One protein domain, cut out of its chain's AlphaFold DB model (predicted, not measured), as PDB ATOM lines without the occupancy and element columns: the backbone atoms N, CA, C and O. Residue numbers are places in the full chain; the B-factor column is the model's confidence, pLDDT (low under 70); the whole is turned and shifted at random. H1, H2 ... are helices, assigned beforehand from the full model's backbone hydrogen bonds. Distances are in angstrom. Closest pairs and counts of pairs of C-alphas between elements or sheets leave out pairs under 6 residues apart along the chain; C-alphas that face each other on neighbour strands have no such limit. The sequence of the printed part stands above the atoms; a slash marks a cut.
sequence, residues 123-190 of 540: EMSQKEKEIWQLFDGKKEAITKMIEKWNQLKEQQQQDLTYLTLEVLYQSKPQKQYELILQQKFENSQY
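What this domain is: This is residues 123 to 190 of the 540 residues of the protein "BBS1 domain-containing protein" of Ichthyophthirius multifiliis (strain G5) (UniProt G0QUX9). Two helical hairpins, H1 with H2 and H3 with H4, lie crossed, one over the other, with few contacts between them. The printed part has 68 residues with four named helices, H1 to H4 in order, and no named strand: all helix. It is compact, with a radius of gyration of the C-alphas of 11.2 A, and spans 28 by 26 by 18 A.

Where its parts are: Find C-alpha 126 at (22.788, -34.473, -30.476), where H1, residues 126 to 133, begins. H2, residues 139 to 154, runs 23.7 A. H3 holds residues 162 to 169; H4, residues 173 to 186, runs 20.1 A to C-alpha 186 at (10.959, -48.348, -24.162).

How they stand to each other: H2 touches H1 with residues 145 to 149 alone, closest at C-alphas 131 and 145, 6.3 A. H4 touches H3 with residues 176 to 180 alone, closest at C-alphas 167 and 176, 5.4 A. Each hairpin runs opposite ways at a shallow tilt of 14 degrees. H2 and H3 are close but not clearly touching, about perpendicular at 74 degrees; their closest C-alphas, 146 and 168, are 6.8 A apart. H1 is apart from H3 and H4. Every O i to N i+4 pair is within hydrogen-bond range in H1, H3 and H4; in H2, 10 of 12.

The domain as a whole: The printed part has no cut and no long link. Look for pLDDT under 70 at residues 136 to 137, 139 to 140, 156 to 159 and 183 to 190.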
ATOM      1  N   GLU A 123      24.203 -44.228 -31.285       71.94
ATOM      2  CA  GLU A 123      23.746 -43.033 -30.607       71.94
ATOM      3  C   GLU A 123      23.090 -42.063 -31.591       71.94
ATOM      4  O   GLU A 123      23.695 -41.677 -32.590       71.94
ATOM      5  N   MET A 124      21.873 -41.611 -31.269       72.81
ATOM      6  CA  MET A 124      21.205 -40.552 -32.033       72.81
ATOM      7  C   MET A 124      22.025 -39.253 -32.060       72.81
ATOM      8  O   MET A 124      22.754 -38.936 -31.109       72.81
ATOM      9  N   SER A 125      21.844 -38.461 -33.123       75.75
ATOM     10  CA  SER A 125      22.452 -37.133 -33.237       75.75
ATOM     11  C   SER A 125      22.079 -36.250 -32.041       75.75
ATOM     12  O   SER A 125      20.953 -36.289 -31.546       75.75
ATOM     13  N   GLN A 126      23.009 -35.401 -31.593       76.31
ATOM     14  CA  GLN A 126      22.788 -34.473 -30.476       76.31
ATOM     15  C   GLN A 126      21.567 -33.564 -30.711       76.31
ATOM     16  O   GLN A 126      20.746 -33.406 -29.814       76.31
ATOM     17  N   LYS A 127      21.381 -33.061 -31.940       76.38
ATOM     18  CA  LYS A 127      20.236 -32.205 -32.307       76.38
ATOM     19  C   LYS A 127      18.902 -32.953 -32.244       76.38
ATOM     20  O   LYS A 127      17.879 -32.392 -31.867       76.38
ATOM     21  N   GLU A 128      18.912 -34.227 -32.619       78.12
ATOM     22  CA  GLU A 128      17.730 -35.086 -32.566       78.12
ATOM     23  C   GLU A 128      17.388 -35.441 -31.114       78.12
ATOM     24  O   GLU A 128      16.231 -35.316 -30.710       78.12
ATOM     25  N   LYS A 129      18.401 -35.784 -30.305       78.25
ATOM     26  CA  LYS A 129      18.266 -36.027 -28.861       78.25
ATOM     27  C   LYS A 129      17.653 -34.824 -28.139       78.25
ATOM     28  O   LYS A 129      16.753 -35.011 -27.326       78.25
ATOM     29  N   GLU A 130      18.082 -33.602 -28.457       80.38
ATOM     30  CA  GLU A 130      17.498 -32.377 -27.893       80.38
ATOM     31  C   GLU A 130      16.000 -32.251 -28.212       80.38
ATOM     32  O   GLU A 130      15.206 -31.930 -27.329       80.38
ATOM     33  N   ILE A 131      15.581 -32.557 -29.446       78.94
ATOM     34  CA  ILE A 131      14.159 -32.507 -29.825       78.94
ATOM     35  C   ILE A 131      13.351 -33.561 -29.064       78.94
ATOM     36  O   ILE A 131      12.286 -33.246 -28.538       78.94
ATOM     37  N   TRP A 132      13.874 -34.778 -28.922       78.56
ATOM     38  CA  TRP A 132      13.229 -35.823 -28.123       78.56
ATOM     39  C   TRP A 132      13.106 -35.460 -26.635       78.56
ATOM     40  O   TRP A 132      12.100 -35.777 -25.983       78.56
ATOM     41  N   GLN A 133      14.095 -34.751 -26.089       77.44
ATOM     42  CA  GLN A 133      14.066 -34.261 -24.711       77.44
ATOM     43  C   GLN A 133      13.011 -33.170 -24.493       77.44
ATOM     44  O   GLN A 133      12.397 -33.155 -23.431       77.44
ATOM     45  N   LEU A 134      12.718 -32.334 -25.498       75.44
ATOM     46  CA  LEU A 134      11.712 -31.258 -25.421       75.44
ATOM     47  C   LEU A 134      10.254 -31.744 -25.259       75.44
ATOM     48  O   LEU A 134       9.351 -30.929 -25.068       75.44
ATOM     49  N   PHE A 135       9.985 -33.045 -25.370       72.12
ATOM     50  CA  PHE A 135       8.628 -33.572 -25.237       72.12
ATOM     51  C   PHE A 135       8.187 -33.741 -23.774       72.12
ATOM     52  O   PHE A 135       8.550 -34.720 -23.120       72.12
ATOM     53  N   ASP A 136       7.292 -32.863 -23.321       66.69
ATOM     54  CA  ASP A 136       6.689 -32.872 -21.976       66.69
ATOM     55  C   ASP A 136       5.413 -33.742 -21.854       66.69
ATOM     56  O   ASP A 136       4.585 -33.535 -20.967       66.69
ATOM     57  N   GLY A 137       5.164 -34.678 -22.778       66.75
ATOM     58  CA  GLY A 137       3.967 -35.539 -22.742       66.75
ATOM     59  C   GLY A 137       2.664 -34.873 -23.213       66.75
ATOM     60  O   GLY A 137       1.636 -35.542 -23.336       66.75
ATOM     61  N   LYS A 138       2.684 -33.572 -23.526       71.50
ATOM     62  CA  LYS A 138       1.526 -32.810 -24.031       71.50
ATOM     63  C   LYS A 138       1.388 -32.921 -25.553       71.50
ATOM     64  O   LYS A 138       2.376 -32.843 -26.279       71.50
ATOM     65  N   LYS A 139       0.145 -33.003 -26.051       67.50
ATOM     66  CA  LYS A 139      -0.163 -33.102 -27.496       67.50
ATOM     67  C   LYS A 139       0.323 -31.900 -28.319       67.50
ATOM     68  O   LYS A 139       0.724 -32.071 -29.462       67.50
ATOM     69  N   GLU A 140       0.345 -30.705 -27.731       68.00
ATOM     70  CA  GLU A 140       0.798 -29.468 -28.394       68.00
ATOM     71  C   GLU A 140       2.313 -29.414 -28.635       68.00
ATOM     72  O   GLU A 140       2.778 -28.666 -29.491       68.00
ATOM     73  N   ALA A 141       3.106 -30.200 -27.899       71.88
ATOM     74  CA  ALA A 141       4.550 -30.260 -28.114       71.88
ATOM     75  C   ALA A 141       4.900 -31.000 -29.417       71.88
ATOM     76  O   ALA A 141       5.925 -30.715 -30.030       71.88
ATOM     77  N   ILE A 142       4.032 -31.912 -29.872       74.38
ATOM     78  CA  ILE A 142       4.275 -32.772 -31.038       74.38
ATOM     79  C   ILE A 142       4.367 -31.956 -32.323       74.38
ATOM     80  O   ILE A 142       5.283 -32.165 -33.108       74.38
ATOM     81  N   THR A 143       3.447 -31.013 -32.536       77.50
ATOM     82  CA  THR A 143       3.431 -30.190 -33.755       77.50
ATOM     83  C   THR A 143       4.722 -29.387 -33.886       77.50
ATOM     84  O   THR A 143       5.350 -29.405 -34.940       77.50
ATOM     85  N   LYS A 144       5.198 -28.805 -32.778       81.00
ATOM     86  CA  LYS A 144       6.486 -28.095 -32.717       81.00
ATOM     87  C   LYS A 144       7.688 -29.017 -32.947       81.00
ATOM     88  O   LYS A 144       8.670 -28.591 -33.548       81.00
ATOM     89  N   MET A 145       7.643 -30.263 -32.468       80.25
ATOM     90  CA  MET A 145       8.706 -31.242 -32.732       80.25
ATOM     91  C   MET A 145       8.743 -31.664 -34.199       80.25
ATOM     92  O   MET A 145       9.819 -31.690 -34.786       80.25
ATOM     93  N   ILE A 146       7.583 -31.931 -34.804       80.62
ATOM     94  CA  ILE A 146       7.467 -32.296 -36.222       80.62
ATOM     95  C   ILE A 146       7.983 -31.165 -37.112       80.62
ATOM     96  O   ILE A 146       8.736 -31.425 -38.046       80.62
ATOM     97  N   GLU A 147       7.641 -29.911 -36.807       83.06
ATOM     98  CA  GLU A 147       8.184 -28.746 -37.515       83.06
ATOM     99  C   GLU A 147       9.715 -28.694 -37.427       83.06
ATOM    100  O   GLU A 147      10.381 -28.540 -38.450       83.06
ATOM    101  N   LYS A 148      10.292 -28.899 -36.235       83.62
ATOM    102  CA  LYS A 148      11.752 -28.938 -36.052       83.62
ATOM    103  C   LYS A 148      12.413 -30.118 -36.770       83.62
ATOM    104  O   LYS A 148      13.475 -29.944 -37.360       83.62
ATOM    105  N   TRP A 149      11.806 -31.305 -36.758       84.50
ATOM    106  CA  TRP A 149      12.322 -32.464 -37.494       84.50
ATOM    107  C   TRP A 149      12.239 -32.270 -39.010       84.50
ATOM    108  O   TRP A 149      13.184 -32.616 -39.713       84.50
ATOM    109  N   ASN A 150      11.171 -31.652 -39.519       83.19
ATOM    110  CA  ASN A 150      11.064 -31.295 -40.935       83.19
ATOM    111  C   ASN A 150      12.110 -30.247 -41.337       83.19
ATOM    112  O   ASN A 150      12.734 -30.397 -42.382       83.19
ATOM    113  N   GLN A 151      12.391 -29.258 -40.482       84.31
ATOM    114  CA  GLN A 151      13.484 -28.305 -40.711       84.31
ATOM    115  C   GLN A 151      14.855 -28.994 -40.753       84.31
ATOM    116  O   GLN A 151      15.672 -28.687 -41.620       84.31
ATOM    117  N   LEU A 152      15.114 -29.953 -39.854       81.00
ATOM    118  CA  LEU A 152      16.347 -30.749 -39.895       81.00
ATOM    119  C   LEU A 152      16.440 -31.597 -41.170       81.00
ATOM    120  O   LEU A 152      17.517 -31.698 -41.755       81.00
ATOM    121  N   LYS A 153      15.313 -32.155 -41.626       80.31
ATOM    122  CA  LYS A 153      15.226 -32.923 -42.874       80.31
ATOM    123  C   LYS A 153      15.525 -32.059 -44.103       80.31
ATOM    124  O   LYS A 153      16.265 -32.487 -44.984       80.31
ATOM    125  N   GLU A 154      14.978 -30.845 -44.158       79.44
ATOM    126  CA  GLU A 154      15.194 -29.890 -45.256       79.44
ATOM    127  C   GLU A 154      16.639 -29.391 -45.331       79.44
ATOM    128  O   GLU A 154      17.154 -29.150 -46.420       79.44
ATOM    129  N   GLN A 155      17.322 -29.283 -44.190       77.94
ATOM    130  CA  GLN A 155      18.719 -28.853 -44.143       77.94
ATOM    131  C   GLN A 155      19.705 -29.909 -44.677       77.94
ATOM    132  O   GLN A 155      20.865 -29.563 -44.885       77.94
ATOM    133  N   GLN A 156      19.280 -31.165 -44.898       63.31
ATOM    134  CA  GLN A 156      20.079 -32.289 -45.434       63.31
ATOM    135  C   GLN A 156      21.450 -32.525 -44.762       63.31
ATOM    136  O   GLN A 156      22.300 -33.226 -45.302       63.31
ATOM    137  N   GLN A 157      21.700 -31.953 -43.582       56.72
ATOM    138  CA  GLN A 157      23.016 -32.025 -42.944       56.72
ATOM    139  C   GLN A 157      23.259 -33.351 -42.210       56.72
ATOM    140  O   GLN A 157      24.418 -33.669 -41.946       56.72
ATOM    141  N   GLN A 158      22.210 -34.099 -41.845       62.44
ATOM    142  CA  GLN A 158      22.316 -35.357 -41.094       62.44
ATOM    143  C   GLN A 158      21.190 -36.336 -41.453       62.44
ATOM    144  O   GLN A 158      20.042 -35.921 -41.628       62.44
ATOM    145  N   ASP A 159      21.527 -37.627 -41.503       66.88
ATOM    146  CA  ASP A 159      20.563 -38.719 -41.652       66.88
ATOM    147  C   ASP A 159      19.731 -38.822 -40.357       66.88
ATOM    148  O   ASP A 159      20.269 -39.058 -39.274       66.88
ATOM    149  N   LEU A 160      18.420 -38.582 -40.459       74.81
ATOM    150  CA  LEU A 160      17.461 -38.797 -39.370       74.81
ATOM    151  C   LEU A 160      17.287 -40.297 -39.115       74.81
ATOM    152  O   LEU A 160      17.340 -41.102 -40.047       74.81
ATOM    153  N   THR A 161      17.031 -40.676 -37.865       76.75
ATOM    154  CA  THR A 161      16.851 -42.088 -37.507       76.75
ATOM    155  C   THR A 161      15.518 -42.651 -37.999       76.75
ATOM    156  O   THR A 161      14.546 -41.922 -38.204       76.75
ATOM    157  N   TYR A 162      15.427 -43.977 -38.163       78.06
ATOM    158  CA  TYR A 162      14.173 -44.607 -38.597       78.06
ATOM    159  C   TYR A 162      13.013 -44.325 -37.630       78.06
ATOM    160  O   TYR A 162      11.877 -44.195 -38.070       78.06
ATOM    161  N   LEU A 163      13.301 -44.164 -36.332       78.69
ATOM    162  CA  LEU A 163      12.309 -43.842 -35.306       78.69
ATOM    163  C   LEU A 163      11.654 -42.481 -35.570       78.69
ATOM    164  O   LEU A 163      10.428 -42.366 -35.522       78.69
ATOM    165  N   THR A 164      12.447 -41.450 -35.887       78.88
ATOM    166  CA  THR A 164      11.900 -40.130 -36.236       78.88
ATOM    167  C   THR A 164      11.223 -40.140 -37.597       78.88
ATOM    168  O   THR A 164      10.172 -39.518 -37.760       78.88
ATOM    169  N   LEU A 165      11.752 -40.891 -38.565       80.69
ATOM    170  CA  LEU A 165      11.121 -41.053 -39.875       80.69
ATOM    171  C   LEU A 165       9.759 -41.757 -39.794       80.69
ATOM    172  O   LEU A 165       8.827 -41.328 -40.472       80.69
ATOM    173  N   GLU A 166       9.612 -42.781 -38.954       81.12
ATOM    174  CA  GLU A 166       8.347 -43.493 -38.741       81.12
ATOM    175  C   GLU A 166       7.274 -42.556 -38.170       81.12
ATOM    176  O   GLU A 166       6.136 -42.518 -38.653       81.12
ATOM    177  N   VAL A 167       7.660 -41.720 -37.201       81.31
ATOM    178  CA  VAL A 167       6.779 -40.691 -36.638       81.31
ATOM    179  C   VAL A 167       6.389 -39.656 -37.700       81.31
ATOM    180  O   VAL A 167       5.214 -39.298 -37.796       81.31
ATOM    181  N   LEU A 168       7.330 -39.201 -38.534       81.75
ATOM    182  CA  LEU A 168       7.060 -38.234 -39.606       81.75
ATOM    183  C   LEU A 168       6.178 -38.803 -40.729       81.75
ATOM    184  O   LEU A 168       5.376 -38.067 -41.303       81.75
ATOM    185  N   TYR A 169       6.323 -40.088 -41.063       82.31
ATOM    186  CA  TYR A 169       5.561 -40.730 -42.139       82.31
ATOM    187  C   TYR A 169       4.092 -40.954 -41.762       82.31
ATOM    188  O   TYR A 169       3.201 -40.963 -42.616       82.31
ATOM    189  N   GLN A 170       3.812 -41.121 -40.470       81.75
ATOM    190  CA  GLN A 170       2.463 -41.367 -39.995       81.75
ATOM    191  C   GLN A 170       1.567 -40.136 -40.202       81.75
ATOM    192  O   GLN A 170       1.840 -39.065 -39.682       81.75
ATOM    193  N   SER A 171       0.439 -40.281 -40.903       75.25
ATOM    194  CA  SER A 171      -0.422 -39.135 -41.259       75.25
ATOM    195  C   SER A 171      -1.391 -38.713 -40.143       75.25
ATOM    196  O   SER A 171      -1.950 -37.619 -40.174       75.25
ATOM    197  N   LYS A 172      -1.650 -39.596 -39.167       80.94
ATOM    198  CA  LYS A 172      -2.628 -39.368 -38.089       80.94
ATOM    199  C   LYS A 172      -1.932 -38.872 -36.813       80.94
ATOM    200  O   LYS A 172      -1.155 -39.641 -36.242       80.94
ATOM    201  N   PRO A 173      -2.292 -37.693 -36.267       75.69
ATOM    202  CA  PRO A 173      -1.622 -37.117 -35.095       75.69
ATOM    203  C   PRO A 173      -1.812 -37.944 -33.813       75.69
ATOM    204  O   PRO A 173      -0.959 -37.940 -32.932       75.69
ATOM    205  N   GLN A 174      -2.911 -38.699 -33.711       77.12
ATOM    206  CA  GLN A 174      -3.141 -39.623 -32.591       77.12
ATOM    207  C   GLN A 174      -2.134 -40.781 -32.586       77.12
ATOM    208  O   GLN A 174      -1.551 -41.068 -31.548       77.12
ATOM    209  N   LYS A 175      -1.871 -41.385 -33.751       78.38
ATOM    210  CA  LYS A 175      -0.895 -42.475 -33.879       78.38
ATOM    211  C   LYS A 175       0.543 -41.981 -33.714       78.38
ATOM    212  O   LYS A 175       1.357 -42.682 -33.133       78.38
ATOM    213  N   GLN A 176       0.848 -40.769 -34.183       77.12
ATOM    214  CA  GLN A 176       2.142 -40.125 -33.925       77.12
ATOM    215  C   GLN A 176       2.396 -39.971 -32.420       77.12
ATOM    216  O   GLN A 176       3.482 -40.278 -31.941       77.12
ATOM    217  N   TYR A 177       1.384 -39.535 -31.665       74.88
ATOM    218  CA  TYR A 177       1.482 -39.404 -30.212       74.88
ATOM    219  C   TYR A 177       1.700 -40.748 -29.510       74.88
ATOM    220  O   TYR A 177       2.545 -40.838 -28.625       74.88
ATOM    221  N   GLU A 178       0.967 -41.787 -29.916       79.38
ATOM    222  CA  GLU A 178       1.129 -43.143 -29.375       79.38
ATOM    223  C   GLU A 178       2.545 -43.686 -29.615       79.38
ATOM    224  O   GLU A 178       3.161 -44.177 -28.672       79.38
ATOM    225  N   LEU A 179       3.093 -43.515 -30.824       76.00
ATOM    226  CA  LEU A 179       4.455 -43.944 -31.173       76.00
ATOM    227  C   LEU A 179       5.529 -43.207 -30.357       76.00
ATOM    228  O   LEU A 179       6.436 -43.834 -29.816       76.00
ATOM    229  N   ILE A 180       5.409 -41.883 -30.207       76.88
ATOM    230  CA  ILE A 180       6.340 -41.072 -29.399       76.88
ATOM    231  C   ILE A 180       6.308 -41.503 -27.927       76.88
ATOM    232  O   ILE A 180       7.351 -41.567 -27.274       76.88
ATOM    233  N   LEU A 181       5.117 -41.797 -27.390       74.56
ATOM    234  CA  LEU A 181       4.976 -42.292 -26.024       74.56
ATOM    235  C   LEU A 181       5.620 -43.670 -25.866       74.56
ATOM    236  O   LEU A 181       6.436 -43.835 -24.964       74.56
ATOM    237  N   GLN A 182       5.307 -44.624 -26.748       75.31
ATOM    238  CA  GLN A 182       5.902 -45.967 -26.738       75.31
ATOM    239  C   GLN A 182       7.433 -45.898 -26.751       75.31
ATOM    240  O   GLN A 182       8.084 -46.478 -25.884       75.31
ATOM    241  N   GLN A 183       8.006 -45.080 -27.636       69.50
ATOM    242  CA  GLN A 183       9.456 -44.927 -27.741       69.50
ATOM    243  C   GLN A 183      10.091 -44.284 -26.499       69.50
ATOM    244  O   GLN A 183      11.187 -44.682 -26.110       69.50
ATOM    245  N   LYS A 184       9.423 -43.336 -25.821       68.12
ATOM    246  CA  LYS A 184       9.924 -42.792 -24.544       68.12
ATOM    247  C   LYS A 184       9.873 -43.797 -23.393       68.12
ATOM    248  O   LYS A 184      10.727 -43.725 -22.510       68.12
ATOM    249  N   PHE A 185       8.884 -44.692 -23.374       61.38
ATOM    250  CA  PHE A 185       8.774 -45.730 -22.346       61.38
ATOM    251  C   PHE A 185       9.771 -46.876 -22.565       61.38
ATOM    252  O   PHE A 185      10.299 -47.401 -21.587       61.38
ATOM    253  N   GLU A 186      10.061 -47.237 -23.818       60.66
ATOM    254  CA  GLU A 186      10.959 -48.348 -24.162       60.66
ATOM    255  C   GLU A 186      12.440 -47.932 -24.252       60.66
ATOM    256  O   GLU A 186      13.307 -48.644 -23.746       60.66
ATOM    257  N   ASN A 187      12.753 -46.755 -24.810       59.72
ATOM    258  CA  ASN A 187      14.125 -46.303 -25.079       59.72
ATOM    259  C   ASN A 187      14.535 -45.117 -24.194       59.72
ATOM    260  O   ASN A 187      14.714 -43.991 -24.658       59.72
ATOM    261  N   SER A 188      14.775 -45.376 -22.907       54.78
ATOM    262  CA  SER A 188      15.252 -44.354 -21.957       54.78
ATOM    263  C   SER A 188      16.644 -43.782 -22.286       54.78
ATOM    264  O   SER A 188      17.001 -42.710 -21.798       54.78
ATOM    265  N   GLN A 189      17.426 -44.469 -23.129       57.75
ATOM    266  CA  GLN A 189      18.803 -44.100 -23.486       57.75
ATOM    267  C   GLN A 189      18.976 -43.574 -24.918       57.75
ATOM    268  O   GLN A 189      20.104 -43.265 -25.297       57.75
ATOM    269  N   TYR A 190      17.902 -43.450 -25.714       65.75
ATOM    270  CA  TYR A 190      17.991 -42.976 -27.108       65.75
ATOM    271  C   TYR A 190      19.059 -43.726 -27.933       65.75
ATOM    272  O   TYR A 190      19.756 -43.129 -28.758       65.75
TER     273      TYR A 190